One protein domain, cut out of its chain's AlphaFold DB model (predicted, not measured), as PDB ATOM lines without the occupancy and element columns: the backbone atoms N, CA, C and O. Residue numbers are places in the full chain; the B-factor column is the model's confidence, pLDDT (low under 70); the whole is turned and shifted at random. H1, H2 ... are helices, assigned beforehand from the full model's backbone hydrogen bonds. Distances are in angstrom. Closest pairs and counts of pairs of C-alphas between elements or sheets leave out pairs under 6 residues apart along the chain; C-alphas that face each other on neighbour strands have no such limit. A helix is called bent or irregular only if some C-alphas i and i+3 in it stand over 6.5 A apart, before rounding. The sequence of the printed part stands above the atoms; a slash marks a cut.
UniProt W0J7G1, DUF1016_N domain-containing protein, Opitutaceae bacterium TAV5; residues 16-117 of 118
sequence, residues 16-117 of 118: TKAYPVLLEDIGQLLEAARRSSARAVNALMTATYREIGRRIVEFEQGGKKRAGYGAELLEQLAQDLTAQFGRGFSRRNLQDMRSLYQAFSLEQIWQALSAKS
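Overview. This is residues 16 to 117 of the 118 residues of the protein "DUF1016_N domain-containing protein" of Opitutaceae bacterium TAV5 (UniProt W0J7G1). One very long helix, H1, is crossed near its last residues by a second long helix, H3, in a lopsided cross, and the shorter H2 folds back from the end of H1 to complete a small triangle of three helices at the crossing. Two arms stick out from this small body: residues 16 to 45 of H1, which make most of the length, and residues 106 to 117, of which 106 to 115 belong to H3. The printed part has 102 residues, with three named helices in the order H1, H2, H3 and no named strand; the class is all helix. The whole is extended, with a radius of gyration of the C-alphas of 21.4 A, and flat, with spans of 74 by 48 by 15 A.

Along the chain. Find C-alpha 16 at (-16.580, -11.628, 12.005); from there H1, residues 16 to 62, runs 69.7 A to C-alpha 62 at (-50.775, -60.803, -23.588). Near its beginning H1 is irregular, but only just: C-alphas 17 and 20 are 6.7 A apart. Next look at residues 69 to 85, which are H2, 23.6 A long. Then come residues 91 to 115, which are H3, 36.6 A long, ending at C-alpha 115 at (-27.500, -49.508, -37.860).

Arrangement. Start where H1 and H3 touch: H1 touches H3 with residues 49 to 57 alone, and H3 touches H1 with residues 94 to 102 alone; their closest C-alphas, of Gly 53 and Arg 98, are 3.9 A apart. Their lines are about perpendicular, at 83 degrees. Look next at Ala 78 and Arg 91, whose C-alphas, the closest of H2 and H3, are 5.0 A apart. These two helices touch through residues 74 to 78 of H2 and 91 to 95 of H3, at a steep tilt of 64 degrees, opposite ways. H1 and H2 are close but not clearly touching; their closest C-alphas, of Glu 60 and Gly 70, are 6.4 A apart. Their lines stand at a steep tilt of 36 degrees, only just past shallow, and they run opposite ways. Along the backbone, every O i to N i+4 pair is within hydrogen-bond range in H2 and H3, and 41 of 43 are in H1.

Size, cuts and confidence. The C-alphas of Thr 16 and Arg 66 are the two farthest apart, at 73.5 A. Without the stretches that stand free, which are residues 16 to 45, 62 to 68 and 106 to 117, the body has 53 residues and spans 30 by 25 by 14 A. The printed part has no cut. The link from H1 to H2 is short, with 6 residues, and the link from H2 to H3 is tight, with 5. The mean pLDDT of the printed part is 86.0; look for values under 70 at residues 63 to 68 and 106 to 117.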
ATOM      1  N   THR A  16     -15.729 -12.552  12.775       74.62
ATOM      2  CA  THR A  16     -16.580 -11.628  12.005       74.62
ATOM      3  C   THR A  16     -16.176 -11.527  10.529       74.62
ATOM      4  O   THR A  16     -17.046 -11.355   9.680       74.62
ATOM      5  N   LYS A  17     -14.881 -11.659  10.206       80.62
ATOM      6  CA  LYS A  17     -14.395 -11.665   8.815       80.62
ATOM      7  C   LYS A  17     -14.507 -13.029   8.129       80.62
ATOM      8  O   LYS A  17     -14.815 -13.066   6.946       80.62
ATOM      9  N   ALA A  18     -14.251 -14.126   8.843       86.00
ATOM     10  CA  ALA A  18     -14.263 -15.477   8.269       86.00
ATOM     11  C   ALA A  18     -15.668 -16.106   8.202       86.00
ATOM     12  O   ALA A  18     -15.915 -17.007   7.405       86.00
ATOM     13  N   TYR A  19     -16.603 -15.630   9.026       92.69
ATOM     14  CA  TYR A  19     -17.955 -16.176   9.124       92.69
ATOM     15  C   TYR A  19     -18.791 -16.045   7.840       92.69
ATOM     16  O   TYR A  19     -19.441 -17.028   7.496       92.69
ATOM     17  N   PRO A  20     -18.785 -14.917   7.098       93.88
ATOM     18  CA  PRO A  20     -19.512 -14.824   5.831       93.88
ATOM     19  C   PRO A  20     -19.039 -15.852   4.800       93.88
ATOM     20  O   PRO A  20     -19.874 -16.456   4.140       93.88
ATOM     21  N   VAL A  21     -17.724 -16.095   4.725       94.31
ATOM     22  CA  VAL A  21     -17.132 -17.106   3.831       94.31
ATOM     23  C   VAL A  21     -17.590 -18.505   4.239       94.31
ATOM     24  O   VAL A  21     -18.135 -19.233   3.423       94.31
ATOM     25  N   LEU A  22     -17.487 -18.847   5.529       94.56
ATOM     26  CA  LEU A  22     -17.969 -20.134   6.042       94.56
ATOM     27  C   LEU A  22     -19.473 -20.340   5.791       94.56
ATOM     28  O   LEU A  22     -19.911 -21.445   5.471       94.56
ATOM     29  N   LEU A  23     -20.277 -19.289   5.966       96.31
ATOM     30  CA  LEU A  23     -21.716 -19.334   5.724       96.31
ATOM     31  C   LEU A  23     -22.022 -19.570   4.240       96.31
ATOM     32  O   LEU A  23     -22.913 -20.359   3.925       96.31
ATOM     33  N   GLU A  24     -21.288 -18.908   3.347       96.88
ATOM     34  CA  GLU A  24     -21.401 -19.112   1.906       96.88
ATOM     35  C   GLU A  24     -21.002 -20.538   1.515       96.88
ATOM     36  O   GLU A  24     -21.780 -21.209   0.843       96.88
ATOM     37  N   ASP A  25     -19.868 -21.042   2.009       97.38
ATOM     38  CA  ASP A  25     -19.378 -22.395   1.723       97.38
ATOM     39  C   ASP A  25     -20.395 -23.468   2.146       97.38
ATOM     40  O   ASP A  25     -20.738 -24.369   1.372       97.38
ATOM     41  N   ILE A  26     -20.948 -23.351   3.361       97.88
ATOM     42  CA  ILE A  26     -21.998 -24.259   3.851       97.88
ATOM     43  C   ILE A  26     -23.267 -24.126   2.997       97.88
ATOM     44  O   ILE A  26     -23.899 -25.133   2.664       97.88
ATOM     45  N   GLY A  27     -23.643 -22.903   2.617       98.19
ATOM     46  CA  GLY A  27     -24.782 -22.647   1.739       98.19
ATOM     47  C   GLY A  27     -24.621 -23.312   0.370       98.19
ATOM     48  O   GLY A  27     -25.524 -24.016  -0.087       98.19
ATOM     49  N   GLN A  28     -23.456 -23.162  -0.259       98.25
ATOM     50  CA  GLN A  28     -23.136 -23.780  -1.546       98.25
ATOM     51  C   GLN A  28     -23.146 -25.311  -1.456       98.25
ATOM     52  O   GLN A  28     -23.697 -25.968  -2.345       98.25
ATOM     53  N   LEU A  29     -22.609 -25.880  -0.371       98.19
ATOM     54  CA  LEU A  29     -22.642 -27.320  -0.120       98.19
ATOM     55  C   LEU A  29     -24.083 -27.845  -0.027       98.19
ATOM     56  O   LEU A  29     -24.424 -28.843  -0.668       98.19
ATOM     57  N   LEU A  30     -24.953 -27.157   0.721       98.19
ATOM     58  CA  LEU A  30     -26.366 -27.528   0.851       98.19
ATOM     59  C   LEU A  30     -27.114 -27.427  -0.484       98.19
ATOM     60  O   LEU A  30     -27.883 -28.328  -0.831       98.19
ATOM     61  N   GLU A  31     -26.870 -26.377  -1.264       98.19
ATOM     62  CA  GLU A  31     -27.490 -26.211  -2.582       98.19
ATOM     63  C   GLU A  31     -26.984 -27.232  -3.606       98.19
ATOM     64  O   GLU A  31     -27.743 -27.710  -4.456       98.19
ATOM     65  N   ALA A  32     -25.709 -27.616  -3.543       98.00
ATOM     66  CA  ALA A  32     -25.175 -28.706  -4.354       98.00
ATOM     67  C   ALA A  32     -25.841 -30.044  -3.994       98.00
ATOM     68  O   ALA A  32     -26.293 -30.762  -4.893       98.00
ATOM     69  N   ALA A  33     -25.974 -30.343  -2.697       97.69
ATOM     70  CA  ALA A  33     -26.635 -31.550  -2.212       97.69
ATOM     71  C   ALA A  33     -28.103 -31.611  -2.662       97.69
ATOM     72  O   ALA A  33     -28.516 -32.601  -3.264       97.69
ATOM     73  N   ARG A  34     -28.876 -30.531  -2.478       98.06
ATOM     74  CA  ARG A  34     -30.280 -30.446  -2.922       98.06
ATOM     75  C   ARG A  34     -30.432 -30.692  -4.416       98.06
ATOM     76  O   ARG A  34     -31.252 -31.514  -4.825       98.06
ATOM     77  N   ARG A  35     -29.622 -30.013  -5.235       97.88
ATOM     78  CA  ARG A  35     -29.652 -30.179  -6.695       97.88
ATOM     79  C   ARG A  35     -29.297 -31.604  -7.107       97.88
ATOM     80  O   ARG A  35     -29.931 -32.145  -8.010       97.88
ATOM     81  N   SER A  36     -28.307 -32.215  -6.459       97.62
ATOM     82  CA  SER A  36     -27.922 -33.600  -6.738       97.62
ATOM     83  C   SER A  36     -29.043 -34.580  -6.398       97.62
ATOM     84  O   SER A  36     -29.429 -35.384  -7.246       97.62
ATOM     85  N   SER A  37     -29.638 -34.448  -5.210       97.69
ATOM     86  CA  SER A  37     -30.762 -35.280  -4.779       97.69
ATOM     87  C   SER A  37     -31.958 -35.154  -5.718       97.69
ATOM     88  O   SER A  37     -32.510 -36.167  -6.139       97.69
ATOM     89  N   ALA A  38     -32.321 -33.932  -6.120       96.88
ATOM     90  CA  ALA A  38     -33.411 -33.709  -7.066       96.88
ATOM     91  C   ALA A  38     -33.150 -34.393  -8.419       96.88
ATOM     92  O   ALA A  38     -34.038 -35.052  -8.955       96.88
ATOM     93  N   ARG A  39     -31.925 -34.301  -8.958       96.31
ATOM     94  CA  ARG A  39     -31.559 -34.996 -10.204       96.31
ATOM     95  C   ARG A  39     -31.635 -36.514 -10.064       96.31
ATOM     96  O   ARG A  39     -32.173 -37.163 -10.955       96.31
ATOM     97  N   ALA A  40     -31.116 -37.066  -8.967       95.88
ATOM     98  CA  ALA A  40     -31.139 -38.503  -8.720       95.88
ATOM     99  C   ALA A  40     -32.579 -39.027  -8.621       95.88
ATOM    100  O   ALA A  40     -32.934 -39.985  -9.305       95.88
ATOM    101  N   VAL A  41     -33.427 -38.350  -7.842       95.81
ATOM    102  CA  VAL A  41     -34.852 -38.688  -7.721       95.81
ATOM    103  C   VAL A  41     -35.543 -38.597  -9.076       95.81
ATOM    104  O   VAL A  41     -36.208 -39.547  -9.475       95.81
ATOM    105  N   ASN A  42     -35.343 -37.510  -9.825       92.69
ATOM    106  CA  ASN A  42     -35.958 -37.352 -11.142       92.69
ATOM    107  C   ASN A  42     -35.539 -38.473 -12.103       92.69
ATOM    108  O   ASN A  42     -36.395 -39.033 -12.782       92.69
ATOM    109  N   ALA A  43     -34.258 -38.852 -12.119       91.88
ATOM    110  CA  ALA A  43     -33.768 -39.947 -12.952       91.88
ATOM    111  C   ALA A  43     -34.424 -41.290 -12.591       91.88
ATOM    112  O   ALA A  43     -34.898 -42.001 -13.482       91.88
ATOM    113  N   LEU A  44     -34.513 -41.618 -11.295       94.50
ATOM    114  CA  LEU A  44     -35.193 -42.833 -10.833       94.50
ATOM    115  C   LEU A  44     -36.682 -42.820 -11.197       94.50
ATOM    116  O   LEU A  44     -37.210 -43.823 -11.678       94.50
ATOM    117  N   MET A  45     -37.355 -41.686 -11.001       91.38
ATOM    118  CA  MET A  45     -38.777 -41.537 -11.310       91.38
ATOM    119  C   MET A  45     -39.041 -41.710 -12.805       91.38
ATOM    120  O   MET A  45     -39.915 -42.487 -13.185       91.38
ATOM    121  N   THR A  46     -38.242 -41.077 -13.667       89.81
ATOM    122  CA  THR A  46     -38.346 -41.248 -15.121       89.81
ATOM    123  C   THR A  46     -38.134 -42.704 -15.541       89.81
ATOM    124  O   THR A  46     -38.910 -43.219 -16.348       89.81
ATOM    125  N   ALA A  47     -37.130 -43.392 -14.985       90.06
ATOM    126  CA  ALA A  47     -36.903 -44.810 -15.266       90.06
ATOM    127  C   ALA A  47     -38.099 -45.675 -14.830       90.06
ATOM    128  O   ALA A  47     -38.566 -46.526 -15.586       90.06
ATOM    129  N   THR A  48     -38.645 -45.399 -13.645       92.69
ATOM    130  CA  THR A  48     -39.796 -46.119 -13.082       92.69
ATOM    131  C   THR A  48     -41.044 -45.942 -13.943       92.69
ATOM    132  O   THR A  48     -41.719 -46.913 -14.264       92.69
ATOM    133  N   TYR A  49     -41.331 -44.715 -14.375       90.94
ATOM    134  CA  TYR A  49     -42.476 -44.408 -15.232       90.94
ATOM    135  C   TYR A  49     -42.395 -45.093 -16.596       90.94
ATOM    136  O   TYR A  49     -43.395 -45.629 -17.075       90.94
ATOM    137  N   ARG A  50     -41.201 -45.157 -17.200       89.75
ATOM    138  CA  ARG A  50     -40.996 -45.931 -18.435       89.75
ATOM    139  C   ARG A  50     -41.270 -47.415 -18.227       89.75
ATOM    140  O   ARG A  50     -41.908 -48.048 -19.063       89.75
ATOM    141  N   GLU A  51     -40.813 -47.954 -17.107       93.44
ATOM    142  CA  GLU A  51     -40.979 -49.362 -16.777       93.44
ATOM    143  C   GLU A  51     -42.444 -49.719 -16.435       93.44
ATOM    144  O   GLU A  51     -42.922 -50.798 -16.787       93.44
ATOM    145  N   ILE A  52     -43.203 -48.803 -15.824       93.50
ATOM    146  CA  ILE A  52     -44.662 -48.936 -15.670       93.50
ATOM    147  C   ILE A  52     -45.335 -48.990 -17.047       93.50
ATOM    148  O   ILE A  52     -46.129 -49.893 -17.306       93.50
ATOM    149  N   GLY A  53     -44.974 -48.073 -17.950       92.25
ATOM    150  CA  GLY A  53     -45.472 -48.069 -19.326       92.25
ATOM    151  C   GLY A  53     -45.219 -49.392 -20.054       92.25
ATOM    152  O   GLY A  53     -46.131 -49.921 -20.690       92.25
ATOM    153  N   ARG A  54     -44.018 -49.969 -19.896       91.88
ATOM    154  CA  ARG A  54     -43.671 -51.298 -20.426       91.88
ATOM    155  C   ARG A  54     -44.626 -52.376 -19.929       91.88
ATOM    156  O   ARG A  54     -45.210 -53.089 -20.741       91.88
ATOM    157  N   ARG A  55     -44.819 -52.464 -18.608       92.19
ATOM    158  CA  ARG A  55     -45.697 -53.469 -17.985       92.19
ATOM    159  C   ARG A  55     -47.141 -53.354 -18.461       92.19
ATOM    160  O   ARG A  55     -47.754 -54.377 -18.747       92.19
ATOM    161  N   ILE A  56     -47.665 -52.132 -18.595       91.81
ATOM    162  CA  ILE A  56     -49.016 -51.897 -19.127       91.81
ATOM    163  C   ILE A  56     -49.126 -52.441 -20.555       91.81
ATOM    164  O   ILE A  56     -50.041 -53.201 -20.857       91.81
ATOM    165  N   VAL A  57     -48.183 -52.085 -21.433       89.12
ATOM    166  CA  VAL A  57     -48.222 -52.503 -22.843       89.12
ATOM    167  C   VAL A  57     -48.072 -54.016 -22.996       89.12
ATOM    168  O   VAL A  57     -48.802 -54.616 -23.780       89.12
ATOM    169  N   GLU A  58     -47.159 -54.644 -22.259       88.62
ATOM    170  CA  GLU A  58     -46.973 -56.100 -22.297       88.62
ATOM    171  C   GLU A  58     -48.212 -56.845 -21.801       88.62
ATOM    172  O   GLU A  58     -48.637 -57.823 -22.418       88.62
ATOM    173  N   PHE A  59     -48.841 -56.345 -20.738       88.44
ATOM    174  CA  PHE A  59     -50.082 -56.904 -20.223       88.44
ATOM    175  C   PHE A  59     -51.225 -56.797 -21.249       88.44
ATOM    176  O   PHE A  59     -51.916 -57.781 -21.518       88.44
ATOM    177  N   GLU A  60     -51.376 -55.646 -21.915       86.62
ATOM    178  CA  GLU A  60     -52.348 -55.472 -23.006       86.62
ATOM    179  C   GLU A  60     -52.077 -56.398 -24.210       86.62
ATOM    180  O   GLU A  60     -53.014 -56.856 -24.871       86.62
ATOM    181  N   GLN A  61     -50.806 -56.666 -24.525       81.00
ATOM    182  CA  GLN A  61     -50.411 -57.548 -25.629       81.00
ATOM    183  C   GLN A  61     -50.672 -59.028 -25.314       81.00
ATOM    184  O   GLN A  61     -51.140 -59.758 -26.191       81.00
ATOM    185  N   GLY A  62     -50.438 -59.458 -24.069       73.12
ATOM    186  CA  GLY A  62     -50.775 -60.803 -23.588       73.12
ATOM    187  C   GLY A  62     -52.285 -61.067 -23.537       73.12
ATOM    188  O   GLY A  62     -52.726 -62.205 -23.697       73.12
ATOM    189  N   GLY A  63     -53.088 -60.010 -23.403       64.81
ATOM    190  CA  GLY A  63     -54.550 -60.038 -23.404       64.81
ATOM    191  C   GLY A  63     -55.192 -59.646 -24.740       64.81
ATOM    192  O   GLY A  63     -56.105 -58.831 -24.736       64.81
ATOM    193  N   LYS A  64     -54.709 -60.164 -25.885       58.19
ATOM    194  CA  LYS A  64     -55.310 -60.044 -27.243       58.19
ATOM    195  C   LYS A  64     -56.209 -58.805 -27.445       58.19
ATOM    196  O   LYS A  64     -57.428 -58.953 -27.494       58.19
ATOM    197  N   LYS A  65     -55.596 -57.614 -27.574       56.91
ATOM    198  CA  LYS A  65     -56.153 -56.328 -28.071       56.91
ATOM    199  C   LYS A  65     -57.670 -56.340 -28.350       56.91
ATOM    200  O   LYS A  65     -58.098 -56.269 -29.501       56.91
ATOM    201  N   ARG A  66     -58.504 -56.385 -27.310       59.75
ATOM    202  CA  ARG A  66     -59.916 -56.020 -27.451       59.75
ATOM    203  C   ARG A  66     -59.996 -54.509 -27.310       59.75
ATOM    204  O   ARG A  66     -59.569 -53.961 -26.295       59.75
ATOM    205  N   ALA A  67     -60.482 -53.830 -28.347       54.41
ATOM    206  CA  ALA A  67     -60.757 -52.401 -28.282       54.41
ATOM    207  C   ALA A  67     -61.712 -52.149 -27.098       54.41
ATOM    208  O   ALA A  67     -62.831 -52.648 -27.102       54.41
ATOM    209  N   GLY A  68     -61.221 -51.484 -26.046       65.88
ATOM    210  CA  GLY A  68     -61.929 -51.284 -24.770       65.88
ATOM    211  C   GLY A  68     -61.137 -51.746 -23.540       65.88
ATOM    212  O   GLY A  68     -61.064 -51.016 -22.556       65.88
ATOM    213  N   TYR A  69     -60.426 -52.873 -23.635       75.44
ATOM    214  CA  TYR A  69     -59.730 -53.497 -22.499       75.44
ATOM    215  C   TYR A  69     -58.639 -52.609 -21.879       75.44
ATOM    216  O   TYR A  69     -58.523 -52.504 -20.663       75.44
ATOM    217  N   GLY A  70     -57.875 -51.902 -22.714       79.69
ATOM    218  CA  GLY A  70     -56.836 -50.988 -22.229       79.69
ATOM    219  C   GLY A  70     -57.392 -49.783 -21.463       79.69
ATOM    220  O   GLY A  70     -56.742 -49.271 -20.557       79.69
ATOM    221  N   ALA A  71     -58.608 -49.332 -21.789       84.12
ATOM    222  CA  ALA A  71     -59.224 -48.209 -21.087       84.12
ATOM    223  C   ALA A  71     -59.688 -48.611 -19.681       84.12
ATOM    224  O   ALA A  71     -59.446 -47.855 -18.743       84.12
ATOM    225  N   GLU A  72     -60.299 -49.792 -19.542       88.62
ATOM    226  CA  GLU A  72     -60.703 -50.354 -18.247       88.62
ATOM    227  C   GLU A  72     -59.490 -50.674 -17.366       88.62
ATOM    228  O   GLU A  72     -59.477 -50.316 -16.192       88.62
ATOM    229  N   LEU A  73     -58.432 -51.253 -17.947       90.38
ATOM    230  CA  LEU A  73     -57.184 -51.540 -17.238       90.38
ATOM    231  C   LEU A  73     -56.576 -50.279 -16.613       90.38
ATOM    232  O   LEU A  73     -56.190 -50.282 -15.448       90.38
ATOM    233  N   LEU A  74     -56.480 -49.193 -17.384       92.56
ATOM    234  CA  LEU A  74     -55.920 -47.934 -16.892       92.56
ATOM    235  C   LEU A  74     -56.788 -47.292 -15.808       92.56
ATOM    236  O   LEU A  74     -56.249 -46.626 -14.928       92.56
ATOM    237  N   GLU A  75     -58.106 -47.476 -15.874       93.50
ATOM    238  CA  GLU A  75     -59.030 -46.987 -14.850       93.50
ATOM    239  C   GLU A  75     -58.844 -47.750 -13.533       93.50
ATOM    240  O   GLU A  75     -58.676 -47.132 -12.484       93.50
ATOM    241  N   GLN A  76     -58.777 -49.084 -13.596       93.75
ATOM    242  CA  GLN A  76     -58.526 -49.934 -12.427       93.75
ATOM    243  C   GLN A  76     -57.160 -49.639 -11.799       93.75
ATOM    244  O   GLN A  76     -57.074 -49.350 -10.609       93.75
ATOM    245  N   LEU A  77     -56.100 -49.595 -12.614       94.75
ATOM    246  CA  LEU A  77     -54.759 -49.256 -12.136       94.75
ATOM    247  C   LEU A  77     -54.714 -47.872 -11.490       94.75
ATOM    248  O   LEU A  77     -54.023 -47.690 -10.492       94.75
ATOM    249  N   ALA A  78     -55.435 -46.894 -12.038       95.00
ATOM    250  CA  ALA A  78     -55.465 -45.561 -11.457       95.00
ATOM    251  C   ALA A  78     -56.090 -45.564 -10.061       95.00
ATOM    252  O   ALA A  78     -55.556 -44.918  -9.158       95.00
ATOM    253  N   GLN A  79     -57.192 -46.291  -9.875       94.75
ATOM    254  CA  GLN A  79     -57.863 -46.414  -8.582       94.75
ATOM    255  C   GLN A  79     -56.971 -47.133  -7.566       94.75
ATOM    256  O   GLN A  79     -56.691 -46.573  -6.505       94.75
ATOM    257  N   ASP A  80     -56.449 -48.307  -7.921       96.00
ATOM    258  CA  ASP A  80     -55.654 -49.144  -7.017       96.00
ATOM    259  C   ASP A  80     -54.335 -48.468  -6.622       96.00
ATOM    260  O   ASP A  80     -53.989 -48.380  -5.441       96.00
ATOM    261  N   LEU A  81     -53.606 -47.914  -7.596       94.88
ATOM    262  CA  LEU A  81     -52.329 -47.252  -7.331       94.88
ATOM    263  C   LEU A  81     -52.517 -45.930  -6.588       94.88
ATOM    264  O   LEU A  81     -51.692 -45.589  -5.740       94.88
ATOM    265  N   THR A  82     -53.601 -45.194  -6.852       93.69
ATOM    266  CA  THR A  82     -53.903 -43.978  -6.084       93.69
ATOM    267  C   THR A  82     -54.292 -44.318  -4.646       93.69
ATOM    268  O   THR A  82     -53.897 -43.597  -3.731       93.69
ATOM    269  N   ALA A  83     -55.009 -45.420  -4.417       93.69
ATOM    270  CA  ALA A  83     -55.341 -45.884  -3.073       93.69
ATOM    271  C   ALA A  83     -54.095 -46.337  -2.292       93.69
ATOM    272  O   ALA A  83     -53.976 -46.045  -1.104       93.69
ATOM    273  N   GLN A  84     -53.152 -47.014  -2.956       94.62
ATOM    274  CA  GLN A  84     -51.961 -47.564  -2.306       94.62
ATOM    275  C   GLN A  84     -50.827 -46.544  -2.121       94.62
ATOM    276  O   GLN A  84     -50.173 -46.532  -1.080       94.62
ATOM    277  N   PHE A  85     -50.578 -45.697  -3.121       89.94
ATOM    278  CA  PHE A  85     -49.415 -44.800  -3.162       89.94
ATOM    279  C   PHE A  85     -49.783 -43.311  -3.135       89.94
ATOM    280  O   PHE A  85     -48.905 -42.456  -3.007       89.94
ATOM    281  N   GLY A  86     -51.070 -42.978  -3.227       89.69
ATOM    282  CA  GLY A  86     -51.555 -41.606  -3.180       89.69
ATOM    283  C   GLY A  86     -51.476 -40.881  -4.525       89.69
ATOM    284  O   GLY A  86     -51.673 -41.441  -5.602       89.69
ATOM    285  N   ARG A  87     -51.245 -39.566  -4.464       84.81
ATOM    286  CA  ARG A  87     -51.298 -38.690  -5.644       84.81
ATOM    287  C   ARG A  87     -50.182 -39.029  -6.635       84.81
ATOM    288  O   ARG A  87     -49.044 -39.249  -6.242       84.81
ATOM    289  N   GLY A  88     -50.506 -38.974  -7.926       84.19
ATOM    290  CA  GLY A  88     -49.548 -39.194  -9.016       84.19
ATOM    291  C   GLY A  88     -49.888 -40.370  -9.928       84.19
ATOM    292  O   GLY A  88     -49.300 -40.475 -10.994       84.19
ATOM    293  N   PHE A  89     -50.875 -41.201  -9.588       90.81
ATOM    294  CA  PHE A  89     -51.289 -42.349 -10.405       90.81
ATOM    295  C   PHE A  89     -52.661 -42.149 -11.053       90.81
ATOM    296  O   PHE A  89     -53.483 -43.055 -11.104       90.81
ATOM    297  N   SER A  90     -52.933 -40.946 -11.563       92.00
ATOM    298  CA  SER A  90     -54.170 -40.716 -12.307       92.00
ATOM    299  C   SER A  90     -54.179 -41.521 -13.609       92.00
ATOM    300  O   SER A  90     -53.131 -41.771 -14.210       92.00
ATOM    301  N   ARG A  91     -55.380 -41.842 -14.104       93.38
ATOM    302  CA  ARG A  91     -55.578 -42.505 -15.402       93.38
ATOM    303  C   ARG A  91     -54.802 -41.813 -16.526       93.38
ATOM    304  O   ARG A  91     -54.188 -42.476 -17.357       93.38
ATOM    305  N   ARG A  92     -54.796 -40.474 -16.530       92.62
ATOM    306  CA  ARG A  92     -54.044 -39.674 -17.506       92.62
ATOM    307  C   ARG A  92     -52.543 -39.922 -17.403       92.62
ATOM    308  O   ARG A  92     -51.921 -40.186 -18.421       92.62
ATOM    309  N   ASN A  93     -51.986 -39.911 -16.192       93.06
ATOM    310  CA  ASN A  93     -50.555 -40.134 -16.021       93.06
ATOM    311  C   ASN A  93     -50.149 -41.553 -16.455       93.06
ATOM    312  O   ASN A  93     -49.139 -41.730 -17.122       93.06
ATOM    313  N   LEU A  94     -50.965 -42.568 -16.153       94.00
ATOM    314  CA  LEU A  94     -50.719 -43.942 -16.611       94.00
ATOM    315  C   LEU A  94     -50.818 -44.080 -18.138       94.00
ATOM    316  O   LEU A  94     -50.014 -44.787 -18.749       94.00
ATOM    317  N   GLN A  95     -51.764 -43.378 -18.767       93.19
ATOM    318  CA  GLN A  95     -51.852 -43.295 -20.226       93.19
ATOM    319  C   GLN A  95     -50.601 -42.630 -20.820       93.19
ATOM    320  O   GLN A  95     -50.063 -43.141 -21.801       93.19
ATOM    321  N   ASP A  96     -50.103 -41.554 -20.210       92.50
ATOM    322  CA  ASP A  96     -48.882 -40.875 -20.649       92.50
ATOM    323  C   ASP A  96     -47.655 -41.796 -20.505       92.50
ATOM    324  O   ASP A  96     -46.865 -41.914 -21.441       92.50
ATOM    325  N   MET A  97     -47.527 -42.535 -19.395       93.88
ATOM    326  CA  MET A  97     -46.466 -43.540 -19.195       93.88
ATOM    327  C   MET A  97     -46.503 -44.646 -20.256       93.88
ATOM    328  O   MET A  97     -45.468 -45.022 -20.813       93.88
ATOM    329  N   ARG A  98     -47.700 -45.156 -20.565       92.25
ATOM    330  CA  ARG A  98     -47.921 -46.149 -21.623       92.25
ATOM    331  C   ARG A  98     -47.507 -45.605 -22.992       92.25
ATOM    332  O   ARG A  98     -46.754 -46.264 -23.707       92.25
ATOM    333  N   SER A  99     -47.963 -44.404 -23.347       89.62
ATOM    334  CA  SER A  99     -47.625 -43.749 -24.614       89.62
ATOM    335  C   SER A  99     -46.130 -43.451 -24.728       89.62
ATOM    336  O   SER A  99     -45.546 -43.664 -25.788       89.62
ATOM    337  N   LEU A 100     -45.486 -43.045 -23.632       88.38
ATOM    338  CA  LEU A 100     -44.045 -42.818 -23.574       88.38
ATOM    339  C   LEU A 100     -43.263 -44.090 -23.922       88.38
ATOM    340  O   LEU A 100     -42.350 -44.048 -24.743       88.38
ATOM    341  N   TYR A 101     -43.635 -45.232 -23.340       89.19
ATOM    342  CA  TYR A 101     -42.992 -46.507 -23.661       89.19
ATOM    343  C   TYR A 101     -43.182 -46.896 -25.135       89.19
ATOM    344  O   TYR A 101     -42.225 -47.322 -25.781       89.19
ATOM    345  N   GLN A 102     -44.384 -46.703 -25.686       85.56
ATOM    346  CA  GLN A 102     -44.665 -46.972 -27.102       85.56
ATOM    347  C   GLN A 102     -43.859 -46.067 -28.045       85.56
ATOM    348  O   GLN A 102     -43.395 -46.526 -29.083       85.56
ATOM    349  N   ALA A 103     -43.660 -44.796 -27.689       83.06
ATOM    350  CA  ALA A 103     -42.844 -43.876 -28.477       83.06
ATOM    351  C   ALA A 103     -41.355 -44.268 -28.455       83.06
ATOM    352  O   ALA A 103     -40.713 -44.314 -29.503       83.06
ATOM    353  N   PHE A 104     -40.818 -44.621 -27.282       75.50
ATOM    354  CA  PHE A 104     -39.425 -45.065 -27.160       75.50
ATOM    355  C   PHE A 104     -39.150 -46.403 -27.852       75.50
ATOM    356  O   PHE A 104     -38.067 -46.587 -28.406       75.50
ATOM    357  N   SER A 105     -40.092 -47.348 -27.820       70.12
ATOM    358  CA  SER A 105     -39.915 -48.631 -28.507       70.12
ATOM    359  C   SER A 105     -39.895 -48.456 -30.025       70.12
ATOM    360  O   SER A 105     -39.097 -49.104 -30.699       70.12
ATOM    361  N   LEU A 106     -40.699 -47.528 -30.560       66.12
ATOM    362  CA  LEU A 106     -40.615 -47.138 -31.963       66.12
ATOM    363  C   LEU A 106     -39.221 -46.585 -32.277       66.12
ATOM    364  O   LEU A 106     -38.563 -47.119 -33.162       66.12
ATOM    365  N   GLU A 107     -38.730 -45.593 -31.532       64.62
ATOM    366  CA  GLU A 107     -37.405 -44.989 -31.755       64.62
ATOM    367  C   GLU A 107     -36.258 -46.020 -31.747       64.62
ATOM    368  O   GLU A 107     -35.389 -45.988 -32.620       64.62
ATOM    369  N   GLN A 108     -36.284 -46.991 -30.827       62.19
ATOM    370  CA  GLN A 108     -35.307 -48.089 -30.789       62.19
ATOM    371  C   GLN A 108     -35.334 -48.954 -32.056       62.19
ATOM    372  O   GLN A 108     -34.276 -49.361 -32.542       62.19
ATOM    373  N   ILE A 109     -36.519 -49.215 -32.616       65.69
ATOM    374  CA  ILE A 109     -36.665 -49.950 -33.879       65.69
ATOM    375  C   ILE A 109     -36.034 -49.156 -35.032       65.69
ATOM    376  O   ILE A 109     -35.284 -49.734 -35.818       65.69
ATOM    377  N   TRP A 110     -36.260 -47.840 -35.110       59.00
ATOM    378  CA  TRP A 110     -35.649 -46.987 -36.144       59.00
ATOM    379  C   TRP A 110     -34.119 -46.966 -36.052       59.00
ATOM    380  O   TRP A 110     -33.441 -47.121 -37.069       59.00
ATOM    381  N   GLN A 111     -33.563 -46.846 -34.843       62.00
ATOM    382  CA  GLN A 111     -32.112 -46.885 -34.627       62.00
ATOM    383  C   GLN A 111     -31.508 -48.242 -35.025       62.00
ATOM    384  O   GLN A 111     -30.481 -48.293 -35.700       62.00
ATOM    385  N   ALA A 112     -32.167 -49.351 -34.674       61.06
ATOM    386  CA  ALA A 112     -31.712 -50.694 -35.035       61.06
ATOM    387  C   ALA A 112     -31.765 -50.966 -36.549       61.06
ATOM    388  O   ALA A 112     -30.916 -51.689 -37.074       61.06
ATOM    389  N   LEU A 113     -32.750 -50.402 -37.253       60.06
ATOM    390  CA  LEU A 113     -32.852 -50.481 -38.712       60.06
ATOM    391  C   LEU A 113     -31.769 -49.635 -39.396       60.06
ATOM    392  O   LEU A 113     -31.117 -50.119 -40.318       60.06
ATOM    393  N   SER A 114     -31.518 -48.420 -38.902       67.62
ATOM    394  CA  SER A 114     -30.441 -47.549 -39.394       67.62
ATOM    395  C   SER A 114     -29.062 -48.213 -39.266       67.62
ATOM    396  O   SER A 114     -28.302 -48.264 -40.229       67.62
ATOM    397  N   ALA A 115     -28.776 -48.837 -38.118       63.56
ATOM    398  CA  ALA A 115     -27.500 -49.508 -37.860       63.56
ATOM    399  C   ALA A 115     -27.243 -50.763 -38.720       63.56
ATOM    400  O   ALA A 115     -26.096 -51.170 -38.865       63.56
ATOM    401  N   LYS A 116     -28.289 -51.395 -39.271       59.19
ATOM    402  CA  LYS A 116     -28.182 -52.581 -40.147       59.19
ATOM    403  C   LYS A 116     -28.152 -52.245 -41.639       59.19
ATOM    404  O   LYS A 116     -28.035 -53.152 -42.456       59.19
ATOM    405  N   SER A 117     -28.310 -50.970 -41.986       57.91
ATOM    406  CA  SER A 117     -28.375 -50.491 -43.371       57.91
ATOM    407  C   SER A 117     -27.029 -49.959 -43.886       57.91
ATOM    408  O   SER A 117     -26.999 -49.319 -44.937       57.91
TER     409      SER A 117